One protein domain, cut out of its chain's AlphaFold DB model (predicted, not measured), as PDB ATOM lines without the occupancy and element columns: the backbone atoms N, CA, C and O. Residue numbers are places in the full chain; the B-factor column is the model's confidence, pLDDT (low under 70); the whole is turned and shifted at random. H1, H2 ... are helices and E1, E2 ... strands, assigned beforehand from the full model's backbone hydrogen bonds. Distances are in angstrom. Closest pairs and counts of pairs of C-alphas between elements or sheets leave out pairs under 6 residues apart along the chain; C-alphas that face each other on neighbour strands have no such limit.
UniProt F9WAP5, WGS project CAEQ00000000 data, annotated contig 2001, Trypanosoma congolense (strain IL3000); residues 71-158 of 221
ATOM      1  N   LYS A  71      13.576 -43.887 -19.747       56.88
ATOM      2  CA  LYS A  71      14.611 -44.521 -18.929       56.88
ATOM      3  C   LYS A  71      15.707 -43.483 -18.680       56.88
ATOM      4  O   LYS A  71      16.428 -43.130 -19.607       56.88
ATOM      5  N   GLY A  72      15.776 -42.962 -17.455       55.81
ATOM      6  CA  GLY A  72      16.821 -42.026 -17.050       55.81
ATOM      7  C   GLY A  72      18.216 -42.639 -17.190       55.81
ATOM      8  O   GLY A  72      18.357 -43.861 -17.252       55.81
ATOM      9  N   GLU A  73      19.239 -41.779 -17.234       63.25
ATOM     10  CA  GLU A  73      20.646 -42.191 -17.114       63.25
ATOM     11  C   GLU A  73      20.817 -43.122 -15.893       63.25
ATOM     12  O   GLU A  73      20.124 -42.958 -14.880       63.25
ATOM     13  N   GLU A  74      21.730 -44.096 -15.968       83.25
ATOM     14  CA  GLU A  74      22.033 -44.948 -14.814       83.25
ATOM     15  C   GLU A  74      22.418 -44.072 -13.613       83.25
ATOM     16  O   GLU A  74      23.168 -43.103 -13.744       83.25
ATOM     17  N   LEU A  75      21.908 -44.403 -12.420       86.75
ATOM     18  CA  LEU A  75      22.077 -43.584 -11.211       86.75
ATOM     19  C   LEU A  75      23.548 -43.221 -10.944       86.75
ATOM     20  O   LEU A  75      23.855 -42.104 -10.524       86.75
ATOM     21  N   LYS A  76      24.456 -44.161 -11.210       88.12
ATOM     22  CA  LYS A  76      25.904 -43.991 -11.064       88.12
ATOM     23  C   LYS A  76      26.464 -42.954 -12.038       88.12
ATOM     24  O   LYS A  76      27.259 -42.107 -11.634       88.12
ATOM     25  N   ASP A  77      26.015 -42.978 -13.285       90.00
ATOM     26  CA  ASP A  77      26.447 -42.039 -14.317       90.00
ATOM     27  C   ASP A  77      25.906 -40.638 -14.047       90.00
ATOM     28  O   ASP A  77      26.672 -39.671 -14.064       90.00
ATOM     29  N   ALA A  78      24.627 -40.530 -13.679       90.44
ATOM     30  CA  ALA A  78      24.015 -39.268 -13.277       90.44
ATOM     31  C   ALA A  78      24.743 -38.647 -12.070       90.44
ATOM     32  O   ALA A  78      25.011 -37.441 -12.038       90.44
ATOM     33  N   LEU A  79      25.126 -39.474 -11.090       92.62
ATOM     34  CA  LEU A  79      25.893 -39.043  -9.925       92.62
ATOM     35  C   LEU A  79      27.300 -38.565 -10.300       92.62
ATOM     36  O   LEU A  79      27.733 -37.508  -9.837       92.62
ATOM     37  N   ASN A  80      28.002 -39.304 -11.157       93.44
ATOM     38  CA  ASN A  80      29.326 -38.918 -11.646       93.44
ATOM     39  C   ASN A  80      29.270 -37.603 -12.425       93.44
ATOM     40  O   ASN A  80      30.076 -36.701 -12.190       93.44
ATOM     41  N   LYS A  81      28.280 -37.457 -13.308       94.19
ATOM     42  CA  LYS A  81      28.025 -36.229 -14.062       94.19
ATOM     43  C   LYS A  81      27.776 -35.058 -13.119       94.19
ATOM     44  O   LYS A  81      28.429 -34.028 -13.257       94.19
ATOM     45  N   PHE A  82      26.922 -35.237 -12.110       94.19
ATOM     46  CA  PHE A  82      26.697 -34.230 -11.074       94.19
ATOM     47  C   PHE A  82      28.007 -33.816 -10.387       94.19
ATOM     48  O   PHE A  82      28.324 -32.629 -10.347       94.19
ATOM     49  N   ILE A  83      28.812 -34.767  -9.908       94.75
ATOM     50  CA  ILE A  83      30.078 -34.467  -9.218       94.75
ATOM     51  C   ILE A  83      31.039 -33.698 -10.130       94.75
ATOM     52  O   ILE A  83      31.668 -32.737  -9.687       94.75
ATOM     53  N   ASN A  84      31.119 -34.080 -11.405       95.50
ATOM     54  CA  ASN A  84      31.987 -33.436 -12.390       95.50
ATOM     55  C   ASN A  84      31.560 -31.999 -12.721       95.50
ATOM     56  O   ASN A  84      32.405 -31.190 -13.097       95.50
ATOM     57  N   THR A  85      30.282 -31.649 -12.542       95.62
ATOM     58  CA  THR A  85      29.818 -30.256 -12.696       95.62
ATOM     59  C   THR A  85      30.196 -29.349 -11.523       95.62
ATOM     60  O   THR A  85      30.108 -28.127 -11.642       95.62
ATOM     61  N   LEU A  86      30.634 -29.908 -10.387       96.38
ATOM     62  CA  LEU A  86      30.978 -29.125  -9.203       96.38
ATOM     63  C   LEU A  86      32.321 -28.401  -9.369       96.38
ATOM     64  O   LEU A  86      33.398 -29.010  -9.385       96.38
ATOM     65  N   VAL A  87      32.278 -27.071  -9.374       96.81
ATOM     66  CA  VAL A  87      33.457 -26.214  -9.530       96.81
ATOM     67  C   VAL A  87      34.198 -26.086  -8.200       96.81
ATOM     68  O   VAL A  87      33.609 -25.741  -7.176       96.81
ATOM     69  N   ALA A  88      35.510 -26.332  -8.194       96.25
ATOM     70  CA  ALA A  88      36.343 -26.077  -7.020       96.25
ATOM     71  C   ALA A  88      36.447 -24.569  -6.751       96.25
ATOM     72  O   ALA A  88      36.784 -23.788  -7.643       96.25
ATOM     73  N   LYS A  89      36.164 -24.160  -5.514       95.56
ATOM     74  CA  LYS A  89      36.228 -22.760  -5.084       95.56
ATOM     75  C   LYS A  89      36.964 -22.665  -3.749       95.56
ATOM     76  O   LYS A  89      36.348 -22.208  -2.809       95.56
ATOM     77  N   PRO A  90      38.219 -23.109  -3.591       93.75
ATOM     78  CA  PRO A  90      38.865 -23.184  -2.274       93.75
ATOM     79  C   PRO A  90      38.869 -21.837  -1.522       93.75
ATOM     80  O   PRO A  90      38.878 -20.770  -2.137       93.75
ATOM     81  N   SER A  91      38.853 -21.890  -0.190       92.88
ATOM     82  CA  SER A  91      39.162 -20.757   0.699       92.88
ATOM     83  C   SER A  91      40.204 -21.172   1.734       92.88
ATOM     84  O   SER A  91      40.562 -22.351   1.797       92.88
ATOM     85  N   HIS A  92      40.693 -20.226   2.538       91.56
ATOM     86  CA  HIS A  92      41.673 -20.546   3.574       91.56
ATOM     87  C   HIS A  92      41.087 -21.484   4.640       91.56
ATOM     88  O   HIS A  92      41.700 -22.498   4.968       91.56
ATOM     89  N   ALA A  93      39.879 -21.188   5.128       89.38
ATOM     90  CA  ALA A  93      39.177 -22.021   6.102       89.38
ATOM     91  C   ALA A  93      38.626 -23.322   5.492       89.38
ATOM     92  O   ALA A  93      38.581 -24.350   6.163       89.38
ATOM     93  N   HIS A  94      38.235 -23.294   4.214       90.81
ATOM     94  CA  HIS A  94      37.548 -24.400   3.547       90.81
ATOM     95  C   HIS A  94      38.213 -24.739   2.201       90.81
ATOM     96  O   HIS A  94      37.678 -24.423   1.129       90.81
ATOM     97  N   PRO A  95      39.371 -25.424   2.208       92.44
ATOM     98  CA  PRO A  95      40.125 -25.724   0.987       92.44
ATOM     99  C   PRO A  95      39.401 -26.722   0.075       92.44
ATOM    100  O   PRO A  95      39.671 -26.791  -1.121       92.44
ATOM    101  N   SER A  96      38.466 -27.498   0.627       93.25
ATOM    102  CA  SER A  96      37.739 -28.534  -0.110       93.25
ATOM    103  C   SER A  96      36.431 -28.054  -0.741       93.25
ATOM    104  O   SER A  96      35.773 -28.852  -1.413       93.25
ATOM    105  N   ARG A  97      36.031 -26.789  -0.530       94.06
ATOM    106  CA  ARG A  97      34.684 -26.345  -0.896       94.06
ATOM    107  C   ARG A  97      34.447 -26.343  -2.411       94.06
ATOM    108  O   ARG A  97      35.322 -26.007  -3.219       94.06
ATOM    109  N   ARG A  98      33.238 -26.745  -2.784       96.06
ATOM    110  CA  ARG A  98      32.775 -26.981  -4.156       96.06
ATOM    111  C   ARG A  98      31.480 -26.216  -4.387       96.06
ATOM    112  O   ARG A  98      30.614 -26.213  -3.519       96.06
ATOM    113  N   GLN A  99      31.323 -25.613  -5.555       96.31
ATOM    114  CA  GLN A  99      30.135 -24.851  -5.917       96.31
ATOM    115  C   GLN A  99      29.386 -25.510  -7.068       96.31
ATOM    116  O   GLN A  99      29.994 -25.939  -8.048       96.31
ATOM    117  N   LEU A 100      28.061 -25.516  -6.966       95.94
ATOM    118  CA  LEU A 100      27.151 -25.757  -8.080       95.94
ATOM    119  C   LEU A 100      26.379 -24.475  -8.388       95.94
ATOM    120  O   LEU A 100      25.852 -23.856  -7.467       95.94
ATOM    121  N   GLY A 101      26.275 -24.106  -9.662       93.00
ATOM    122  CA  GLY A 101      25.671 -22.841 -10.086       93.00
ATOM    123  C   GLY A 101      26.662 -21.675 -10.089       93.00
ATOM    124  O   GLY A 101      27.865 -21.839  -9.860       93.00
ATOM    125  N   GLU A 102      26.151 -20.482 -10.363       90.75
ATOM    126  CA  GLU A 102      26.961 -19.287 -10.608       90.75
ATOM    127  C   GLU A 102      27.083 -18.416  -9.356       90.75
ATOM    128  O   GLU A 102      26.133 -18.287  -8.588       90.75
ATOM    129  N   GLY A 103      28.257 -17.813  -9.153       91.12
ATOM    130  CA  GLY A 103      28.554 -16.964  -7.998       91.12
ATOM    131  C   GLY A 103      30.047 -16.884  -7.678       91.12
ATOM    132  O   GLY A 103      30.814 -17.791  -8.025       91.12
ATOM    133  N   ASN A 104      30.450 -15.803  -7.007       93.94
ATOM    134  CA  ASN A 104      31.819 -15.573  -6.545       93.94
ATOM    135  C   ASN A 104      31.869 -15.588  -5.009       93.94
ATOM    136  O   ASN A 104      31.622 -14.563  -4.372       93.94
ATOM    137  N   PRO A 105      32.157 -16.747  -4.394       93.38
ATOM    138  CA  PRO A 105      32.126 -16.901  -2.945       93.38
ATOM    139  C   PRO A 105      33.344 -16.235  -2.289       93.38
ATOM    140  O   PRO A 105      34.485 -16.479  -2.683       93.38
ATOM    141  N   GLY A 106      33.109 -15.429  -1.253       90.62
ATOM    142  CA  GLY A 106      34.159 -14.882  -0.383       90.62
ATOM    143  C   GLY A 106      34.570 -15.872   0.707       90.62
ATOM    144  O   GLY A 106      34.124 -17.014   0.694       90.62
ATOM    145  N   GLU A 107      35.388 -15.453   1.674       88.50
ATOM    146  CA  GLU A 107      35.773 -16.318   2.806       88.50
ATOM    147  C   GLU A 107      34.559 -16.665   3.691       88.50
ATOM    148  O   GLU A 107      34.380 -17.816   4.070       88.50
ATOM    149  N   PHE A 108      33.681 -15.684   3.938       85.62
ATOM    150  CA  PHE A 108      32.557 -15.805   4.883       85.62
ATOM    151  C   PHE A 108      31.173 -15.931   4.232       85.62
ATOM    152  O   PHE A 108      30.220 -16.338   4.891       85.62
ATOM    153  N   TYR A 109      31.038 -15.574   2.952       87.50
ATOM    154  CA  TYR A 109      29.743 -15.504   2.272       87.50
ATOM    155  C   TYR A 109      29.792 -16.216   0.922       87.50
ATOM    156  O   TYR A 109      30.703 -15.999   0.121       87.50
ATOM    157  N   ALA A 110      28.785 -17.043   0.657       91.62
ATOM    158  CA  ALA A 110      28.595 -17.748  -0.602       91.62
ATOM    159  C   ALA A 110      27.100 -17.961  -0.851       91.62
ATOM    160  O   ALA A 110      26.339 -18.114   0.102       91.62
ATOM    161  N   CYS A 111      26.699 -17.998  -2.123       91.56
ATOM    162  CA  CYS A 111      25.362 -18.405  -2.547       91.56
ATOM    163  C   CYS A 111      24.228 -17.683  -1.817       91.56
ATOM    164  O   CYS A 111      23.319 -18.317  -1.305       91.56
ATOM    165  N   THR A 112      24.289 -16.355  -1.723       89.19
ATOM    166  CA  THR A 112      23.291 -15.570  -0.974       89.19
ATOM    167  C   THR A 112      22.108 -15.112  -1.832       89.19
ATOM    168  O   THR A 112      21.316 -14.293  -1.373       89.19
ATOM    169  N   GLY A 113      22.053 -15.516  -3.104       87.88
ATOM    170  CA  GLY A 113      21.109 -15.003  -4.100       87.88
ATOM    171  C   GLY A 113      21.434 -13.593  -4.619       87.88
ATOM    172  O   GLY A 113      20.698 -13.047  -5.432       87.88
ATOM    173  N   SER A 114      22.528 -12.977  -4.159       88.06
ATOM    174  CA  SER A 114      22.959 -11.644  -4.605       88.06
ATOM    175  C   SER A 114      23.765 -11.702  -5.903       88.06
ATOM    176  O   SER A 114      24.323 -12.738  -6.246       88.06
ATOM    177  N   LYS A 115      23.940 -10.558  -6.578       88.44
ATOM    178  CA  LYS A 115      24.782 -10.460  -7.782       88.44
ATOM    179  C   LYS A 115      26.223 -10.948  -7.571       88.44
ATOM    180  O   LYS A 115      26.797 -11.553  -8.467       88.44
ATOM    181  N   THR A 116      26.813 -10.681  -6.404       90.81
ATOM    182  CA  THR A 116      28.204 -11.064  -6.108       90.81
ATOM    183  C   THR A 116      28.313 -12.539  -5.738       90.81
ATOM    184  O   THR A 116      29.122 -13.267  -6.312       90.81
ATOM    185  N   TYR A 117      27.497 -12.993  -4.786       91.31
ATOM    186  CA  TYR A 117      27.615 -14.344  -4.231       91.31
ATOM    187  C   TYR A 117      26.791 -15.389  -4.984       91.31
ATOM    188  O   TYR A 117      27.009 -16.579  -4.775       91.31
ATOM    189  N   GLY A 118      25.906 -14.943  -5.873       90.38
ATOM    190  CA  GLY A 118      25.173 -15.746  -6.836       90.38
ATOM    191  C   GLY A 118      24.027 -16.578  -6.263       90.38
ATOM    192  O   GLY A 118      23.811 -16.651  -5.049       90.38
ATOM    193  N   VAL A 119      23.290 -17.207  -7.177       91.00
ATOM    194  CA  VAL A 119      22.273 -18.226  -6.899       91.00
ATOM    195  C   VAL A 119      22.954 -19.571  -7.148       91.00
ATOM    196  O   VAL A 119      23.084 -20.038  -8.279       91.00
ATOM    197  N   CYS A 120      23.482 -20.151  -6.076       93.62
ATOM    198  CA  CYS A 120      24.304 -21.350  -6.131       93.62
ATOM    199  C   CYS A 120      24.051 -22.264  -4.925       93.62
ATOM    200  O   CYS A 120      23.255 -21.960  -4.035       93.62
ATOM    201  N   VAL A 121      24.737 -23.402  -4.886       94.00
ATOM    202  CA  VAL A 121      24.902 -24.205  -3.673       94.00
ATOM    203  C   VAL A 121      26.389 -24.360  -3.401       94.00
ATOM    204  O   VAL A 121      27.141 -24.766  -4.289       94.00
ATOM    205  N   MET A 122      26.797 -24.039  -2.175       94.12
ATOM    206  CA  MET A 122      28.151 -24.280  -1.694       94.12
ATOM    207  C   MET A 122      28.178 -25.551  -0.860       94.12
ATOM    208  O   MET A 122      27.338 -25.772   0.011       94.12
ATOM    209  N   TYR A 123      29.172 -26.372  -1.134       94.38
ATOM    210  CA  TYR A 123      29.344 -27.687  -0.564       94.38
ATOM    211  C   TYR A 123      30.712 -27.810   0.087       94.38
ATOM    212  O   TYR A 123      31.708 -27.364  -0.478       94.38
ATOM    213  N   TYR A 124      30.766 -28.470   1.240       93.31
ATOM    214  CA  TYR A 124      31.950 -28.536   2.096       93.31
ATOM    215  C   TYR A 124      32.327 -29.997   2.368       93.31
ATOM    216  O   TYR A 124      32.213 -30.491   3.484       93.31
ATOM    217  N   PRO A 125      32.745 -30.744   1.334       91.06
ATOM    218  CA  PRO A 125      32.804 -32.197   1.391       91.06
ATOM    219  C   PRO A 125      33.656 -32.749   2.538       91.06
ATOM    220  O   PRO A 125      33.355 -33.838   3.017       91.06
ATOM    221  N   ASN A 126      34.725 -32.066   2.954       90.06
ATOM    222  CA  ASN A 126      35.634 -32.580   3.984       90.06
ATOM    223  C   ASN A 126      35.363 -32.014   5.384       90.06
ATOM    224  O   ASN A 126      36.077 -32.363   6.325       90.06
ATOM    225  N   ASP A 127      34.340 -31.179   5.530       87.94
ATOM    226  CA  ASP A 127      34.015 -30.546   6.798       87.94
ATOM    227  C   ASP A 127      33.097 -31.460   7.606       87.94
ATOM    228  O   ASP A 127      32.058 -31.908   7.116       87.94
ATOM    229  N   LYS A 128      33.474 -31.720   8.862       83.25
ATOM    230  CA  LYS A 128      32.795 -32.686   9.741       83.25
ATOM    231  C   LYS A 128      31.341 -32.319  10.042       83.25
ATOM    232  O   LYS A 128      30.516 -33.210  10.215       83.25
ATOM    233  N   ASP A 129      31.039 -31.025  10.076       83.44
ATOM    234  CA  ASP A 129      29.724 -30.513  10.473       83.44
ATOM    235  C   ASP A 129      28.740 -30.407   9.301       83.44
ATOM    236  O   ASP A 129      27.575 -30.054   9.492       83.44
ATOM    237  N   THR A 130      29.177 -30.713   8.075       82.88
ATOM    238  CA  THR A 130      28.329 -30.576   6.887       82.88
ATOM    239  C   THR A 130      27.968 -31.932   6.297       82.88
ATOM    240  O   THR A 130      28.802 -32.820   6.132       82.88
ATOM    241  N   LYS A 131      26.690 -32.094   5.948       82.06
ATOM    242  CA  LYS A 131      26.206 -33.308   5.288       82.06
ATOM    243  C   LYS A 131      26.269 -33.138   3.780       82.06
ATOM    244  O   LYS A 131      25.604 -32.278   3.203       82.06
ATOM    245  N   THR A 132      27.066 -33.985   3.145       90.81
ATOM    246  CA  THR A 132      27.284 -33.989   1.701       90.81
ATOM    247  C   THR A 132      26.561 -35.182   1.077       90.81
ATOM    248  O   THR A 132      27.099 -36.283   1.009       90.81
ATOM    249  N   TRP A 133      25.339 -34.955   0.593       91.62
ATOM    250  CA  TRP A 133      24.426 -36.030   0.182       91.62
ATOM    251  C   TRP A 133      24.989 -36.970  -0.902       91.62
ATOM    252  O   TRP A 133      24.711 -38.166  -0.872       91.62
ATOM    253  N   TRP A 134      25.801 -36.480  -1.850       92.12
ATOM    254  CA  TRP A 134      26.358 -37.341  -2.910       92.12
ATOM    255  C   TRP A 134      27.514 -38.218  -2.428       92.12
ATOM    256  O   TRP A 134      27.848 -39.184  -3.110       92.12
ATOM    257  N   LYS A 135      28.147 -37.901  -1.288       90.62
ATOM    258  CA  LYS A 135      29.106 -38.818  -0.654       90.62
ATOM    259  C   LYS A 135      28.361 -40.015  -0.079       90.62
ATOM    260  O   LYS A 135      28.734 -41.142  -0.378       90.62
ATOM    261  N   ASP A 136      27.274 -39.756   0.645       90.56
ATOM    262  CA  ASP A 136      26.423 -40.811   1.204       90.56
ATOM    263  C   ASP A 136      25.843 -41.689   0.088       90.56
ATOM    264  O   ASP A 136      25.883 -42.913   0.174       90.56
ATOM    265  N   LEU A 137      25.391 -41.075  -1.013       92.56
ATOM    266  CA  LEU A 137      24.886 -41.815  -2.168       92.56
ATOM    267  C   LEU A 137      25.969 -42.662  -2.859       92.56
ATOM    268  O   LEU A 137      25.700 -43.801  -3.221       92.56
ATOM    269  N   GLN A 138      27.194 -42.145  -3.023       91.56
ATOM    270  CA  GLN A 138      28.307 -42.935  -3.570       91.56
ATOM    271  C   GLN A 138      28.626 -44.153  -2.704       91.56
ATOM    272  O   GLN A 138      28.893 -45.227  -3.243       91.56
ATOM    273  N   THR A 139      28.625 -43.987  -1.382       91.12
ATOM    274  CA  THR A 139      28.842 -45.089  -0.441       91.12
ATOM    275  C   THR A 139      27.722 -46.118  -0.562       91.12
ATOM    276  O   THR A 139      28.010 -47.290  -0.784       91.12
ATOM    277  N   ALA A 140      26.462 -45.676  -0.547       91.44
ATOM    278  CA  ALA A 140      25.305 -46.561  -0.669       91.44
ATOM    279  C   ALA A 140      25.296 -47.362  -1.983       91.44
ATOM    280  O   ALA A 140      24.937 -48.536  -1.980       91.44
ATOM    281  N   ILE A 141      25.718 -46.760  -3.104       90.44
ATOM    282  CA  ILE A 141      25.835 -47.468  -4.391       90.44
ATOM    283  C   ILE A 141      26.892 -48.576  -4.316       90.44
ATOM    284  O   ILE A 141      26.648 -49.678  -4.795       90.44
ATOM    285  N   LYS A 142      28.055 -48.310  -3.710       90.75
ATOM    286  CA  LYS A 142      29.117 -49.322  -3.573       90.75
ATOM    287  C   LYS A 142      28.683 -50.484  -2.684       90.75
ATOM    288  O   LYS A 142      28.914 -51.632  -3.041       90.75
ATOM    289  N   GLU A 143      28.040 -50.183  -1.560       93.00
ATOM    290  CA  GLU A 143      27.505 -51.201  -0.653       93.00
ATOM    291  C   GLU A 143      26.447 -52.070  -1.350       93.00
ATOM    292  O   GLU A 143      26.479 -53.292  -1.226       93.00
ATOM    293  N   ASP A 144      25.545 -51.467  -2.133       88.94
ATOM    294  CA  ASP A 144      24.559 -52.224  -2.911       88.94
ATOM    295  C   ASP A 144      25.237 -53.122  -3.959       88.94
ATOM    296  O   ASP A 144      24.911 -54.304  -4.045       88.94
ATOM    297  N   GLU A 145      26.243 -52.621  -4.688       89.88
ATOM    298  CA  GLU A 145      27.027 -53.418  -5.648       89.88
ATOM    299  C   GLU A 145      27.704 -54.636  -4.985       89.88
ATOM    300  O   GLU A 145      27.729 -55.724  -5.565       89.88
ATOM    301  N   GLU A 146      28.246 -54.486  -3.774       91.62
ATOM    302  CA  GLU A 146      28.849 -55.592  -3.015       91.62
ATOM    303  C   GLU A 146      27.804 -56.614  -2.555       91.62
ATOM    304  O   GLU A 146      28.011 -57.823  -2.704       91.62
ATOM    305  N   ILE A 147      26.657 -56.147  -2.059       91.06
ATOM    306  CA  ILE A 147      25.549 -57.013  -1.639       91.06
ATOM    307  C   ILE A 147      24.997 -57.807  -2.829       91.06
ATOM    308  O   ILE A 147      24.705 -58.996  -2.682       91.06
ATOM    309  N   GLN A 148      24.858 -57.189  -4.007       86.25
ATOM    310  CA  GLN A 148      24.397 -57.894  -5.208       86.25
ATOM    311  C   GLN A 148      25.374 -58.999  -5.614       86.25
ATOM    312  O   GLN A 148      24.948 -60.133  -5.836       86.25
ATOM    313  N   LYS A 149      26.684 -58.720  -5.619       91.00
ATOM    314  CA  LYS A 149      27.707 -59.732  -5.933       91.00
ATOM    315  C   LYS A 149      27.642 -60.931  -4.991       91.00
ATOM    316  O   LYS A 149      27.635 -62.068  -5.456       91.00
ATOM    317  N   GLN A 150      27.525 -60.692  -3.684       91.38
ATOM    318  CA  GLN A 150      27.406 -61.771  -2.695       91.38
ATOM    319  C   GLN A 150      26.162 -62.638  -2.931       91.38
ATOM    320  O   GLN A 150      26.229 -63.862  -2.815       91.38
ATOM    321  N   ARG A 151      25.029 -62.025  -3.302       89.94
ATOM    322  CA  ARG A 151      23.794 -62.759  -3.614       89.94
ATOM    323  C   ARG A 151      23.926 -63.596  -4.880       89.94
ATOM    324  O   ARG A 151      23.514 -64.751  -4.873       89.94
ATOM    325  N   GLU A 152      24.518 -63.052  -5.941       91.38
ATOM    326  CA  GLU A 152      24.757 -63.800  -7.180       91.38
ATOM    327  C   GLU A 152      25.686 -65.000  -6.958       91.38
ATOM    328  O   GLU A 152      25.462 -66.076  -7.515       91.38
ATOM    329  N   GLU A 153      26.723 -64.844  -6.135       91.69
ATOM    330  CA  GLU A 153      27.622 -65.938  -5.759       91.69
ATOM    331  C   GLU A 153      26.904 -67.010  -4.927       91.69
ATOM    332  O   GLU A 153      27.059 -68.206  -5.193       91.69
ATOM    333  N   GLU A 154      26.069 -66.609  -3.965       91.19
ATOM    334  CA  GLU A 154      25.264 -67.539  -3.170       91.19
ATOM    335  C   GLU A 154      24.249 -68.299  -4.038       91.19
ATOM    336  O   GLU A 154      24.076 -69.512  -3.880       91.19
ATOM    337  N   GLU A 155      23.596 -67.620  -4.982       89.69
ATOM    338  CA  GLU A 155      22.675 -68.253  -5.927       89.69
ATOM    339  C   GLU A 155      23.393 -69.236  -6.854       89.69
ATOM    340  O   GLU A 155      22.907 -70.357  -7.038       89.69
ATOM    341  N   LYS A 156      24.576 -68.879  -7.372       90.75
ATOM    342  CA  LYS A 156      25.415 -69.796  -8.162       90.75
ATOM    343  C   LYS A 156      25.807 -71.031  -7.351       90.75
ATOM    344  O   LYS A 156      25.694 -72.145  -7.865       90.75
ATOM    345  N   ARG A 157      26.185 -70.867  -6.078       86.50
ATOM    346  CA  ARG A 157      26.516 -71.995  -5.189       86.50
ATOM    347  C   ARG A 157      25.308 -72.909  -4.963       86.50
ATOM    348  O   ARG A 157      25.416 -74.118  -5.148       86.50
ATOM    349  N   LYS A 158      24.132 -72.341  -4.674       86.69
ATOM    350  CA  LYS A 158      22.877 -73.104  -4.514       86.69
ATOM    351  C   LYS A 158      22.468 -73.842  -5.790       86.69
ATOM    352  O   LYS A 158      21.876 -74.918  -5.711       86.69
TER     353      LYS A 158
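What this domain is: This is residues 71 to 158 of the 221 residues of an uncharacterized protein of Trypanosoma congolense (strain IL3000) (UniProt F9WAP5). A small head of loops round a two-stranded hairpin, E1 and E2, sits at one end of a long helix, H2, whose residues 143 to 158 stick out free as an arm and make much of the length. Near the head, the shorter helix H1 packs beside the first part of H2 and runs the opposite way. The printed part has 88 residues, in the order H1, E1, E2, H2; the sheet E1 - E2 is antiparallel and the class is mostly helix. The whole is only just loose, close to extended, with a radius of gyration of the C-alphas of 18.0 A, and flat, spanning 62 by 32 by 15 A.

How they stand to each other: Start at H1, residues 75 to 85, and compare it with H2, residues 133 to 158: they touch, closest at the C-alphas of Leu 79 and Trp 134, 7.2 A apart. Their lines stand at a shallow tilt of 27 degrees, opposite ways, and H2 touches H1 with residues 134 to 141 alone. Next find E1, residues 98 to 101, and E2, residues 120 to 123, an antiparallel hairpin at 163 degrees; N 98 and O 123 are within hydrogen-bond range at 2.8 A, as are N 100 and O 121 at 2.9 A. Residues 87 to 88 pair antiparallel with residues 98 to 99 of E1. H1 and E2 are apart, and so are E1 and H2. In H1 and H2 every O i to N i+4 pair is within hydrogen-bond range.

Where its parts are: Find C-alpha 75 at (22.077, -43.584, -11.211); from there H1 runs 15.5 A to C-alpha 85. E1 measures 10.1 A and E2 9.8 A. H2 runs 37.4 A from C-alpha 133 at (24.426, -36.030, 0.182) to C-alpha 158 at (22.877, -73.104, -4.514).

The domain as a whole: The two C-alphas farthest apart, those of Lys 115 and Lys 158, are 62.8 A apart. The links from H1 to E1 and from E1 to E2 are long, and the printed part has no cut. The model's pLDDT is under 70 at residues 71 to 73.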